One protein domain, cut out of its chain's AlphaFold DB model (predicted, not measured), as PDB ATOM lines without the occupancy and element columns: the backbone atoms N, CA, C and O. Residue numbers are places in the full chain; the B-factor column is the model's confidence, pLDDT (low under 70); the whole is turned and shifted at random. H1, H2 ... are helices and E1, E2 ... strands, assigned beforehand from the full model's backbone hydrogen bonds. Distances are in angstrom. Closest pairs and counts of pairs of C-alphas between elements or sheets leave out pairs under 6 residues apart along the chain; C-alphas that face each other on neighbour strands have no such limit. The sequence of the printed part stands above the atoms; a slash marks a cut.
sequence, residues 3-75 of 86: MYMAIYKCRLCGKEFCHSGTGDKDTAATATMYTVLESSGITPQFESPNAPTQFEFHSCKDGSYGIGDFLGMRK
ATOM      1  N   MET A   3     171.204 -90.335 365.903       93.25
ATOM      2  CA  MET A   3     171.415 -91.627 365.256       93.25
ATOM      3  C   MET A   3     170.067 -92.280 364.958       93.25
ATOM      4  O   MET A   3     169.122 -92.150 365.729       93.25
ATOM      5  N   TYR A   4     169.962 -92.964 363.830       94.75
ATOM      6  CA  TYR A   4     168.765 -93.653 363.374       94.75
ATOM      7  C   TYR A   4     169.082 -95.142 363.316       94.75
ATOM      8  O   TYR A   4     169.869 -95.568 362.473       94.75
ATOM      9  N   MET A   5     168.501 -95.921 364.224       95.62
ATOM     10  CA  MET A   5     168.777 -97.352 364.376       95.62
ATOM     11  C   MET A   5     167.698 -98.187 363.695       95.62
ATOM     12  O   MET A   5     166.511 -97.957 363.924       95.62
ATOM     13  N   ALA A   6     168.098 -99.183 362.908       96.00
ATOM     14  CA  ALA A   6     167.188-100.167 362.340       96.00
ATOM     15  C   ALA A   6     166.680-101.090 363.452       96.00
ATOM     16  O   ALA A   6     167.460-101.847 364.037       96.00
ATOM     17  N   ILE A   7     165.386-101.011 363.767       97.56
ATOM     18  CA  ILE A   7     164.770-101.810 364.827       97.56
ATOM     19  C   ILE A   7     164.051-103.002 364.216       97.56
ATOM     20  O   ILE A   7     163.256-102.851 363.291       97.56
ATOM     21  N   TYR A   8     164.281-104.171 364.800       98.00
ATOM     22  CA  TYR A   8     163.594-105.409 364.479       98.00
ATOM     23  C   TYR A   8     162.879-105.951 365.708       98.00
ATOM     24  O   TYR A   8     163.326-105.722 366.831       98.00
ATOM     25  N   LYS A   9     161.806-106.721 365.513       98.19
ATOM     26  CA  LYS A   9     161.150-107.472 366.590       98.19
ATOM     27  C   LYS A   9     161.028-108.941 366.243       98.19
ATOM     28  O   LYS A   9     160.420-109.303 365.243       98.19
ATOM     29  N   CYS A  10     161.575-109.795 367.104       98.38
ATOM     30  CA  CYS A  10     161.476-111.239 366.953       98.38
ATOM     31  C   CYS A  10     160.014-111.694 367.081       98.38
ATOM     32  O   CYS A  10     159.395-111.492 368.126       98.38
ATOM     33  N   ARG A  11     159.486-112.376 366.059       98.19
ATOM     34  CA  ARG A  11     158.142-112.980 366.076       98.19
ATOM     35  C   ARG A  11     157.993-114.068 367.138       98.19
ATOM     36  O   ARG A  11     156.898-114.276 367.643       98.19
ATOM     37  N   LEU A  12     159.090-114.760 367.456       98.06
ATOM     38  CA  LEU A  12     159.084-115.904 368.364       98.06
ATOM     39  C   LEU A  12     159.117-115.466 369.833       98.06
ATOM     40  O   LEU A  12     158.206-115.780 370.589       98.06
ATOM     41  N   CYS A  13     160.153-114.729 370.246       97.88
ATOM     42  CA  CYS A  13     160.314-114.325 371.648       97.88
ATOM     43  C   CYS A  13     159.805-112.908 371.963       97.88
ATOM     44  O   CYS A  13     159.848-112.486 373.117       97.88
ATOM     45  N   GLY A  14     159.367-112.148 370.954       97.50
ATOM     46  CA  GLY A  14     158.802-110.806 371.112       97.50
ATOM     47  C   GLY A  14     159.811-109.683 371.371       97.50
ATOM     48  O   GLY A  14     159.393-108.535 371.507       97.50
ATOM     49  N   LYS A  15     161.115-109.974 371.455       97.81
ATOM     50  CA  LYS A  15     162.140-108.965 371.771       97.81
ATOM     51  C   LYS A  15     162.432-108.042 370.602       97.81
ATOM     52  O   LYS A  15     162.587-108.506 369.473       97.81
ATOM     53  N   GLU A  16     162.580-106.760 370.919       97.50
ATOM     54  CA  GLU A  16     163.176-105.783 370.015       97.50
ATOM     55  C   GLU A  16     164.704-105.871 370.056       97.50
ATOM     56  O   GLU A  16     165.296-106.103 371.113       97.50
ATOM     57  N   PHE A  17     165.337-105.689 368.904       94.81
ATOM     58  CA  PHE A  17     166.787-105.634 368.747       94.81
ATOM     59  C   PHE A  17     167.159-104.711 367.580       94.81
ATOM     60  O   PHE A  17     166.299-104.323 366.790       94.81
ATOM     61  N   CYS A  18     168.434-104.337 367.480       91.56
ATOM     62  CA  CYS A  18     168.949-103.526 366.379       91.56
ATOM     63  C   CYS A  18     170.222-104.151 365.806       91.56
ATOM     64  O   CYS A  18     170.949-104.833 366.529       91.56
ATOM     65  N   HIS A  19     170.459-103.946 364.511       76.00
ATOM     66  CA  HIS A  19     171.614-104.513 363.802       76.00
ATOM     67  C   HIS A  19     172.491-103.441 363.145       76.00
ATOM     68  O   HIS A  19     173.703-103.601 363.038       76.00
ATOM     69  N   SER A  20     171.895-102.321 362.737       83.62
ATOM     70  CA  SER A  20     172.580-101.245 362.024       83.62
ATOM     71  C   SER A  20     171.969 -99.883 362.351       83.62
ATOM     72  O   SER A  20     170.888 -99.787 362.941       83.62
ATOM     73  N   GLY A  21     172.668 -98.816 361.974       90.12
ATOM     74  CA  GLY A  21     172.153 -97.460 362.070       90.12
ATOM     75  C   GLY A  21     172.999 -96.450 361.305       90.12
ATOM     76  O   GLY A  21     174.098 -96.758 360.850       90.12
ATOM     77  N   THR A  22     172.472 -95.239 361.162       92.69
ATOM     78  CA  THR A  22     173.122 -94.120 360.467       92.69
ATOM     79  C   THR A  22     172.936 -92.820 361.245       92.69
ATOM     80  O   THR A  22     171.920 -92.636 361.910       92.69
ATOM     81  N   GLY A  23     173.910 -91.912 361.177       93.81
ATOM     82  CA  GLY A  23     173.768 -90.548 361.703       93.81
ATOM     83  C   GLY A  23     173.039 -89.597 360.749       93.81
ATOM     84  O   GLY A  23     172.720 -88.475 361.131       93.81
ATOM     85  N   ASP A  24     172.780 -90.031 359.513       93.75
ATOM     86  CA  ASP A  24     172.178 -89.211 358.468       93.75
ATOM     87  C   ASP A  24     170.679 -89.503 358.301       93.75
ATOM     88  O   ASP A  24     170.259 -90.636 358.044       93.75
ATOM     89  N   LYS A  25     169.863 -88.457 358.451       94.88
ATOM     90  CA  LYS A  25     168.398 -88.542 358.416       94.88
ATOM     91  C   LYS A  25     167.877 -88.966 357.041       94.88
ATOM     92  O   LYS A  25     166.951 -89.776 356.971       94.88
ATOM     93  N   ASP A  26     168.455 -88.431 355.969       94.69
ATOM     94  CA  ASP A  26     167.988 -88.696 354.606       94.69
ATOM     95  C   ASP A  26     168.321 -90.132 354.189       94.69
ATOM     96  O   ASP A  26     167.489 -90.825 353.598       94.69
ATOM     97  N   THR A  27     169.483 -90.634 354.608       95.00
ATOM     98  CA  THR A  27     169.872 -92.042 354.491       95.00
ATOM     99  C   THR A  27     168.897 -92.943 355.245       95.00
ATOM    100  O   THR A  27     168.437 -93.936 354.687       95.00
ATOM    101  N   ALA A  28     168.519 -92.597 356.482       95.38
ATOM    102  CA  ALA A  28     167.566 -93.390 357.262       95.38
ATOM    103  C   ALA A  28     166.181 -93.468 356.593       95.38
ATOM    104  O   ALA A  28     165.575 -94.542 356.523       95.38
ATOM    105  N   ALA A  29     165.689 -92.341 356.071       96.19
ATOM    106  CA  ALA A  29     164.420 -92.289 355.351       96.19
ATOM    107  C   ALA A  29     164.476 -93.099 354.045       96.19
ATOM    108  O   ALA A  29     163.594 -93.921 353.791       96.19
ATOM    109  N   THR A  30     165.540 -92.922 353.258       96.62
ATOM    110  CA  THR A  30     165.746 -93.625 351.983       96.62
ATOM    111  C   THR A  30     165.844 -95.132 352.186       96.62
ATOM    112  O   THR A  30     165.173 -95.885 351.486       96.62
ATOM    113  N   ALA A  31     166.611 -95.574 353.184       95.94
ATOM    114  CA  ALA A  31     166.759 -96.984 353.522       95.94
ATOM    115  C   ALA A  31     165.429 -97.611 353.960       95.94
ATOM    116  O   ALA A  31     165.077 -98.686 353.490       95.94
ATOM    117  N   THR A  32     164.636 -96.906 354.779       96.62
ATOM    118  CA  THR A  32     163.291 -97.373 355.159       96.62
ATOM    119  C   THR A  32     162.404 -97.557 353.928       96.62
ATOM    120  O   THR A  32     161.712 -98.565 353.799       96.62
ATOM    121  N   MET A  33     162.429 -96.591 353.006       97.12
ATOM    122  CA  MET A  33     161.603 -96.640 351.803       97.12
ATOM    123  C   MET A  33     162.058 -97.730 350.829       97.12
ATOM    124  O   MET A  33     161.217 -98.390 350.217       97.12
ATOM    125  N   TYR A  34     163.370 -97.960 350.731       97.31
ATOM    126  CA  TYR A  34     163.947 -99.079 349.990       97.31
ATOM    127  C   TYR A  34     163.373-100.407 350.494       97.31
ATOM    128  O   TYR A  34     162.799-101.161 349.708       97.31
ATOM    129  N   THR A  35     163.434-100.651 351.810       96.00
ATOM    130  CA  THR A  35     162.902-101.873 352.426       96.00
ATOM    131  C   THR A  35     161.403-102.027 352.174       96.00
ATOM    132  O   THR A  35     160.954-103.129 351.875       96.00
ATOM    133  N   VAL A  36     160.613-100.947 352.247       96.75
ATOM    134  CA  VAL A  36     159.163-100.982 351.961       96.75
ATOM    135  C   VAL A  36     158.881-101.451 350.532       96.75
ATOM    136  O   VAL A  36     158.027-102.319 350.333       96.75
ATOM    137  N   LEU A  37     159.577-100.886 349.544       97.38
ATOM    138  CA  LEU A  37     159.400-101.248 348.138       97.38
ATOM    139  C   LEU A  37     159.796-102.705 347.895       97.38
ATOM    140  O   LEU A  37     158.985-103.477 347.382       97.38
ATOM    141  N   GLU A  38     160.988-103.092 348.350       95.31
ATOM    142  CA  GLU A  38     161.505-104.453 348.201       95.31
ATOM    143  C   GLU A  38     160.567-105.485 348.855       95.31
ATOM    144  O   GLU A  38     160.160-106.450 348.209       95.31
ATOM    145  N   SER A  39     160.115-105.219 350.086       94.44
ATOM    146  CA  SER A  39     159.166-106.070 350.830       94.44
ATOM    147  C   SER A  39     157.798-106.194 350.154       94.44
ATOM    148  O   SER A  39     157.064-107.151 350.394       94.44
ATOM    149  N   SER A  40     157.432-105.214 349.322       95.69
ATOM    150  CA  SER A  40     156.179-105.203 348.556       95.69
ATOM    151  C   SER A  40     156.313-105.889 347.190       95.69
ATOM    152  O   SER A  40     155.357-105.898 346.415       95.69
ATOM    153  N   GLY A  41     157.486-106.446 346.869       95.69
ATOM    154  CA  GLY A  41     157.781-107.040 345.563       95.69
ATOM    155  C   GLY A  41     158.052-106.012 344.461       95.69
ATOM    156  O   GLY A  41     158.024-106.359 343.281       95.69
ATOM    157  N   ILE A  42     158.297-104.749 344.823       97.00
ATOM    158  CA  ILE A  42     158.620-103.671 343.887       97.00
ATOM    159  C   ILE A  42     160.130-103.450 343.916       97.00
ATOM    160  O   ILE A  42     160.684-103.070 344.942       97.00
ATOM    161  N   THR A  43     160.802-103.637 342.780       95.25
ATOM    162  CA  THR A  43     162.235-103.340 342.663       95.25
ATOM    163  C   THR A  43     162.477-101.829 342.803       95.25
ATOM    164  O   THR A  43     161.962-101.063 341.980       95.25
ATOM    165  N   PRO A  44     163.248-101.371 343.809       94.69
ATOM    166  CA  PRO A  44     163.578 -99.956 343.958       94.69
ATOM    167  C   PRO A  44     164.372 -99.430 342.752       94.69
ATOM    168  O   PRO A  44     165.242-100.117 342.222       94.69
ATOM    169  N   GLN A  45     164.095 -98.195 342.320       94.81
ATOM    170  CA  GLN A  45     164.810 -97.529 341.212       94.81
ATOM    171  C   GLN A  45     165.971 -96.638 341.695       94.81
ATOM    172  O   GLN A  45     166.424 -95.745 340.984       94.81
ATOM    173  N   PHE A  46     166.420 -96.847 342.929       94.00
ATOM    174  CA  PHE A  46     167.511 -96.122 343.566       94.00
ATOM    175  C   PHE A  46     168.305 -97.087 344.438       94.00
ATOM    176  O   PHE A  46     167.766 -98.075 344.940       94.00
ATOM    177  N   GLU A  47     169.586 -96.795 344.626       90.69
ATOM    178  CA  GLU A  47     170.439 -97.591 345.496       90.69
ATOM    179  C   GLU A  47     170.294 -97.135 346.946       90.69
ATOM    180  O   GLU A  47     170.229 -95.943 347.249       90.69
ATOM    181  N   SER A  48     170.284 -98.100 347.859       90.81
ATOM    182  CA  SER A  48     170.436 -97.841 349.283       90.81
ATOM    183  C   SER A  48     171.385 -98.890 349.860       90.81
ATOM    184  O   SER A  48     170.953 -99.953 350.312       90.81
ATOM    185  N   PRO A  49     172.706 -98.644 349.771       85.56
ATOM    186  CA  PRO A  49     173.695 -99.558 350.316       85.56
ATOM    187  C   PRO A  49     173.443 -99.777 351.808       85.56
ATOM    188  O   PRO A  49     173.284 -98.817 352.562       85.56
ATOM    189  N   ASN A  50     173.440-101.038 352.233       85.00
ATOM    190  CA  ASN A  50     173.165-101.437 353.617       85.00
ATOM    191  C   ASN A  50     171.756-101.058 354.118       85.00
ATOM    192  O   ASN A  50     171.566-100.885 355.326       85.00
ATOM    193  N   ALA A  51     170.771-100.925 353.218       91.88
ATOM    194  CA  ALA A  51     169.377-100.824 353.628       91.88
ATOM    195  C   ALA A  51     168.983-102.026 354.509       91.88
ATOM    196  O   ALA A  51     169.432-103.147 354.250       91.88
ATOM    197  N   PRO A  52     168.147-101.818 355.541       93.56
ATOM    198  CA  PRO A  52     167.557-102.906 356.307       93.56
ATOM    199  C   PRO A  52     166.842-103.900 355.390       93.56
ATOM    200  O   PRO A  52     166.163-103.509 354.438       93.56
ATOM    201  N   THR A  53     166.948-105.185 355.700       93.50
ATOM    202  CA  THR A  53     166.130-106.221 355.072       93.50
ATOM    203  C   THR A  53     164.765-106.280 355.753       93.50
ATOM    204  O   THR A  53     164.600-105.854 356.894       93.50
ATOM    205  N   GLN A  54     163.759-106.841 355.080       95.62
ATOM    206  CA  GLN A  54     162.439-107.049 355.692       95.62
ATOM    207  C   GLN A  54     162.508-107.936 356.946       95.62
ATOM    208  O   GLN A  54     161.785-107.718 357.923       95.62
ATOM    209  N   PHE A  55     163.369-108.952 356.885       95.88
ATOM    210  CA  PHE A  55     163.535-109.963 357.914       95.88
ATOM    211  C   PHE A  55     164.991-110.072 358.332       95.88
ATOM    212  O   PHE A  55     165.887-110.000 357.492       95.88
ATOM    213  N   GLU A  56     165.198-110.331 359.617       94.88
ATOM    214  CA  GLU A  56     166.519-110.547 360.195       94.88
ATOM    215  C   GLU A  56     166.535-111.801 361.073       94.88
ATOM    216  O   GLU A  56     165.532-112.171 361.694       94.88
ATOM    217  N   PHE A  57     167.684-112.466 361.136       95.75
ATOM    218  CA  PHE A  57     167.876-113.614 362.012       95.75
ATOM    219  C   PHE A  57     167.991-113.174 363.479       95.75
ATOM    220  O   PHE A  57     168.692-112.217 363.811       95.75
ATOM    221  N   HIS A  58     167.339-113.901 364.390       97.38
ATOM    222  CA  HIS A  58     167.434-113.638 365.824       97.38
ATOM    223  C   HIS A  58     167.733-114.906 366.628       97.38
ATOM    224  O   HIS A  58     166.930-115.838 366.654       97.38
ATOM    225  N   SER A  59     168.841-114.901 367.373       97.06
ATOM    226  CA  SER A  59     169.128-115.906 368.404       97.06
ATOM    227  C   SER A  59     168.425-115.540 369.713       97.06
ATOM    228  O   SER A  59     168.824-114.603 370.408       97.06
ATOM    229  N   CYS A  60     167.376-116.280 370.069       97.44
ATOM    230  CA  CYS A  60     166.636-116.084 371.311       97.44
ATOM    231  C   CYS A  60     167.471-116.511 372.536       97.44
ATOM    232  O   CYS A  60     168.324-117.394 372.469       97.44
ATOM    233  N   LYS A  61     167.194-115.910 373.704       96.88
ATOM    234  CA  LYS A  61     167.930-116.198 374.960       96.88
ATOM    235  C   LYS A  61     167.763-117.638 375.469       96.88
ATOM    236  O   LYS A  61     168.598-118.094 376.237       96.88
ATOM    237  N   ASP A  62     166.682-118.311 375.095       96.50
ATOM    238  CA  ASP A  62     166.403-119.714 375.426       96.50
ATOM    239  C   ASP A  62     167.132-120.704 374.495       96.50
ATOM    240  O   ASP A  62     166.963-121.911 374.639       96.50
ATOM    241  N   GLY A  63     167.935-120.207 373.546       96.88
ATOM    242  CA  GLY A  63     168.633-121.012 372.544       96.88
ATOM    243  C   GLY A  63     167.829-121.265 371.266       96.88
ATOM    244  O   GLY A  63     168.362-121.859 370.333       96.88
ATOM    245  N   SER A  64     166.576-120.804 371.190       97.94
ATOM    246  CA  SER A  64     165.749-120.904 369.981       97.94
ATOM    247  C   SER A  64     166.193-119.909 368.897       97.94
ATOM    248  O   SER A  64     166.814-118.887 369.189       97.94
ATOM    249  N   TYR A  65     165.806-120.153 367.641       97.88
ATOM    250  CA  TYR A  65     166.067-119.244 366.516       97.88
ATOM    251  C   TYR A  65     164.760-118.677 365.968       97.88
ATOM    252  O   TYR A  65     163.860-119.420 365.579       97.88
ATOM    253  N   GLY A  66     164.647-117.353 365.963       97.62
ATOM    254  CA  GLY A  66     163.468-116.634 365.503       97.62
ATOM    255  C   GLY A  66     163.742-115.764 364.282       97.62
ATOM    256  O   GLY A  66     164.883-115.451 363.952       97.62
ATOM    257  N   ILE A  67     162.652-115.333 363.653       98.06
ATOM    258  CA  ILE A  67     162.656-114.336 362.580       98.06
ATOM    259  C   ILE A  67     162.260-112.994 363.191       98.06
ATOM    260  O   ILE A  67     161.253-112.913 363.902       98.06
ATOM    261  N   GLY A  68     163.065-111.963 362.957       97.44
ATOM    262  CA  GLY A  68     162.776-110.583 363.316       97.44
ATOM    263  C   GLY A  68     162.161-109.820 362.156       97.44
ATOM    264  O   GLY A  68     162.718-109.839 361.067       97.44
ATOM    265  N   ASP A  69     161.046-109.135 362.392       97.44
ATOM    266  CA  ASP A  69     160.473-108.192 361.428       97.44
ATOM    267  C   ASP A  69     161.112-106.828 361.573       97.44
ATOM    268  O   ASP A  69     161.194-106.321 362.695       97.44
ATOM    269  N   PHE A  70     161.489-106.214 360.455       97.25
ATOM    270  CA  PHE A  70     161.871-104.812 360.449       97.25
ATOM    271  C   PHE A  70     160.677-103.933 360.837       97.25
ATOM    272  O   PHE A  70     159.620-103.972 360.208       97.25
ATOM    273  N   LEU A  71     160.850-103.133 361.887       97.06
ATOM    274  CA  LEU A  71     159.836-102.203 362.386       97.06
ATOM    275  C   LEU A  71     160.019-100.781 361.846       97.06
ATOM    276  O   LEU A  71     159.079 -99.989 361.886       97.06
ATOM    277  N   GLY A  72     161.223-100.446 361.382       96.50
ATOM    278  CA  GLY A  72     161.577 -99.111 360.913       96.50
ATOM    279  C   GLY A  72     162.864 -98.573 361.535       96.50
ATOM    280  O   GLY A  72     163.498 -99.202 362.388       96.50
ATOM    281  N   MET A  73     163.234 -97.366 361.112       96.19
ATOM    282  CA  MET A  73     164.367 -96.621 361.657       96.19
ATOM    283  C   MET A  73     163.910 -95.765 362.842       96.19
ATOM    284  O   MET A  73     163.103 -94.847 362.687       96.19
ATOM    285  N   ARG A  74     164.426 -96.043 364.040       96.06
ATOM    286  CA  ARG A  74     164.128 -95.279 365.258       96.06
ATOM    287  C   ARG A  74     165.191 -94.207 365.469       96.06
ATOM    288  O   ARG A  74     166.370 -94.532 365.580       96.06
ATOM    289  N   LYS A  75     164.770 -92.944 365.569       95.50
ATOM    290  CA  LYS A  75     165.646 -91.844 365.991       95.50
ATOM    291  C   LYS A  75     166.022 -92.021 367.465       95.50
ATOM    292  O   LYS A  75     165.151 -92.237 368.304       95.50
TER     293      LYS A  75
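This is residues 3 to 75 of the 86 residues of an uncharacterized protein of Faecalibacterium sp. AM43-5AT (UniProt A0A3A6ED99). What is the overall shape? A strongly twisted sheet of four strands, curled like part of a barrel, has a single helix, H1, packed over one face and running along the strands. Two hairpins, E1 with E2 and E3 with E4, make the sheet, and the long link of residues 40 to 54 loops out from the end of H1 before it comes back to E3. What are its parts and size? The 73 printed residues hold four named strands and one named helix, in the order E1 E2 H1 E3 E4, and the sheet's order is E2 E1 E4 E3, antiparallel throughout. The class is mixed, helices and strands, and the whole is compact, with a radius of gyration of the C-alphas of 12.7 A and a flat outline of 40 by 28 by 15 A.

How are the inner strands joined? E1, residues 3 to 10, and E4, residues 65 to 75, are antiparallel neighbours at 152 degrees, with N 7 and O 72 within hydrogen-bond range at 3.0 A. E4 bends by 63 degrees at residue 72. What are the edge strands? E2, residues 16 to 22, forms a hairpin with E1, antiparallel at 151 degrees, with N 6 and O 20 2.9 A apart. E3, residues 55 to 59, forms a hairpin with E4, antiparallel at 120 degrees, with N 58 and O 66 2.9 A apart. Where is the helix? H1, residues 25 to 39, is on the sheet at a height of 9.4 A, over E1 and E4 and only just not over E3, on which 2 of its C-alphas fall; it runs along the strands, at 9 degrees to E1 on the local plane. The closest C-alphas of H1 and E4 are those of Thr 32 and Gly 72, 6.3 A apart. Every O i to N i+4 pair in H1 is within hydrogen-bond range.

How long are the strands? From first to last C-alpha, E4 measures 27.4 A, E1 22.1 A, E2 18.1 A and E3 13.3 A. Where do the anchors lie? E1 begins with C-alpha 3 at (171.415, -91.627, 365.256), and E4 ends with C-alpha 75 at (165.646, -91.844, 365.991). H1 measures 21.2 A and begins with C-alpha 25 at (168.398, -88.542, 358.416).

How far does it reach? The two C-alphas farthest apart are those of Gln 45 and Asp 62, 40.8 A. Which link is long? The link from H1 to E3 has 15 residues, and the other links are tight. Is there a cut or low confidence? The printed part has no cut, its mean pLDDT is 95.1, and no printed residue of this model is under 70.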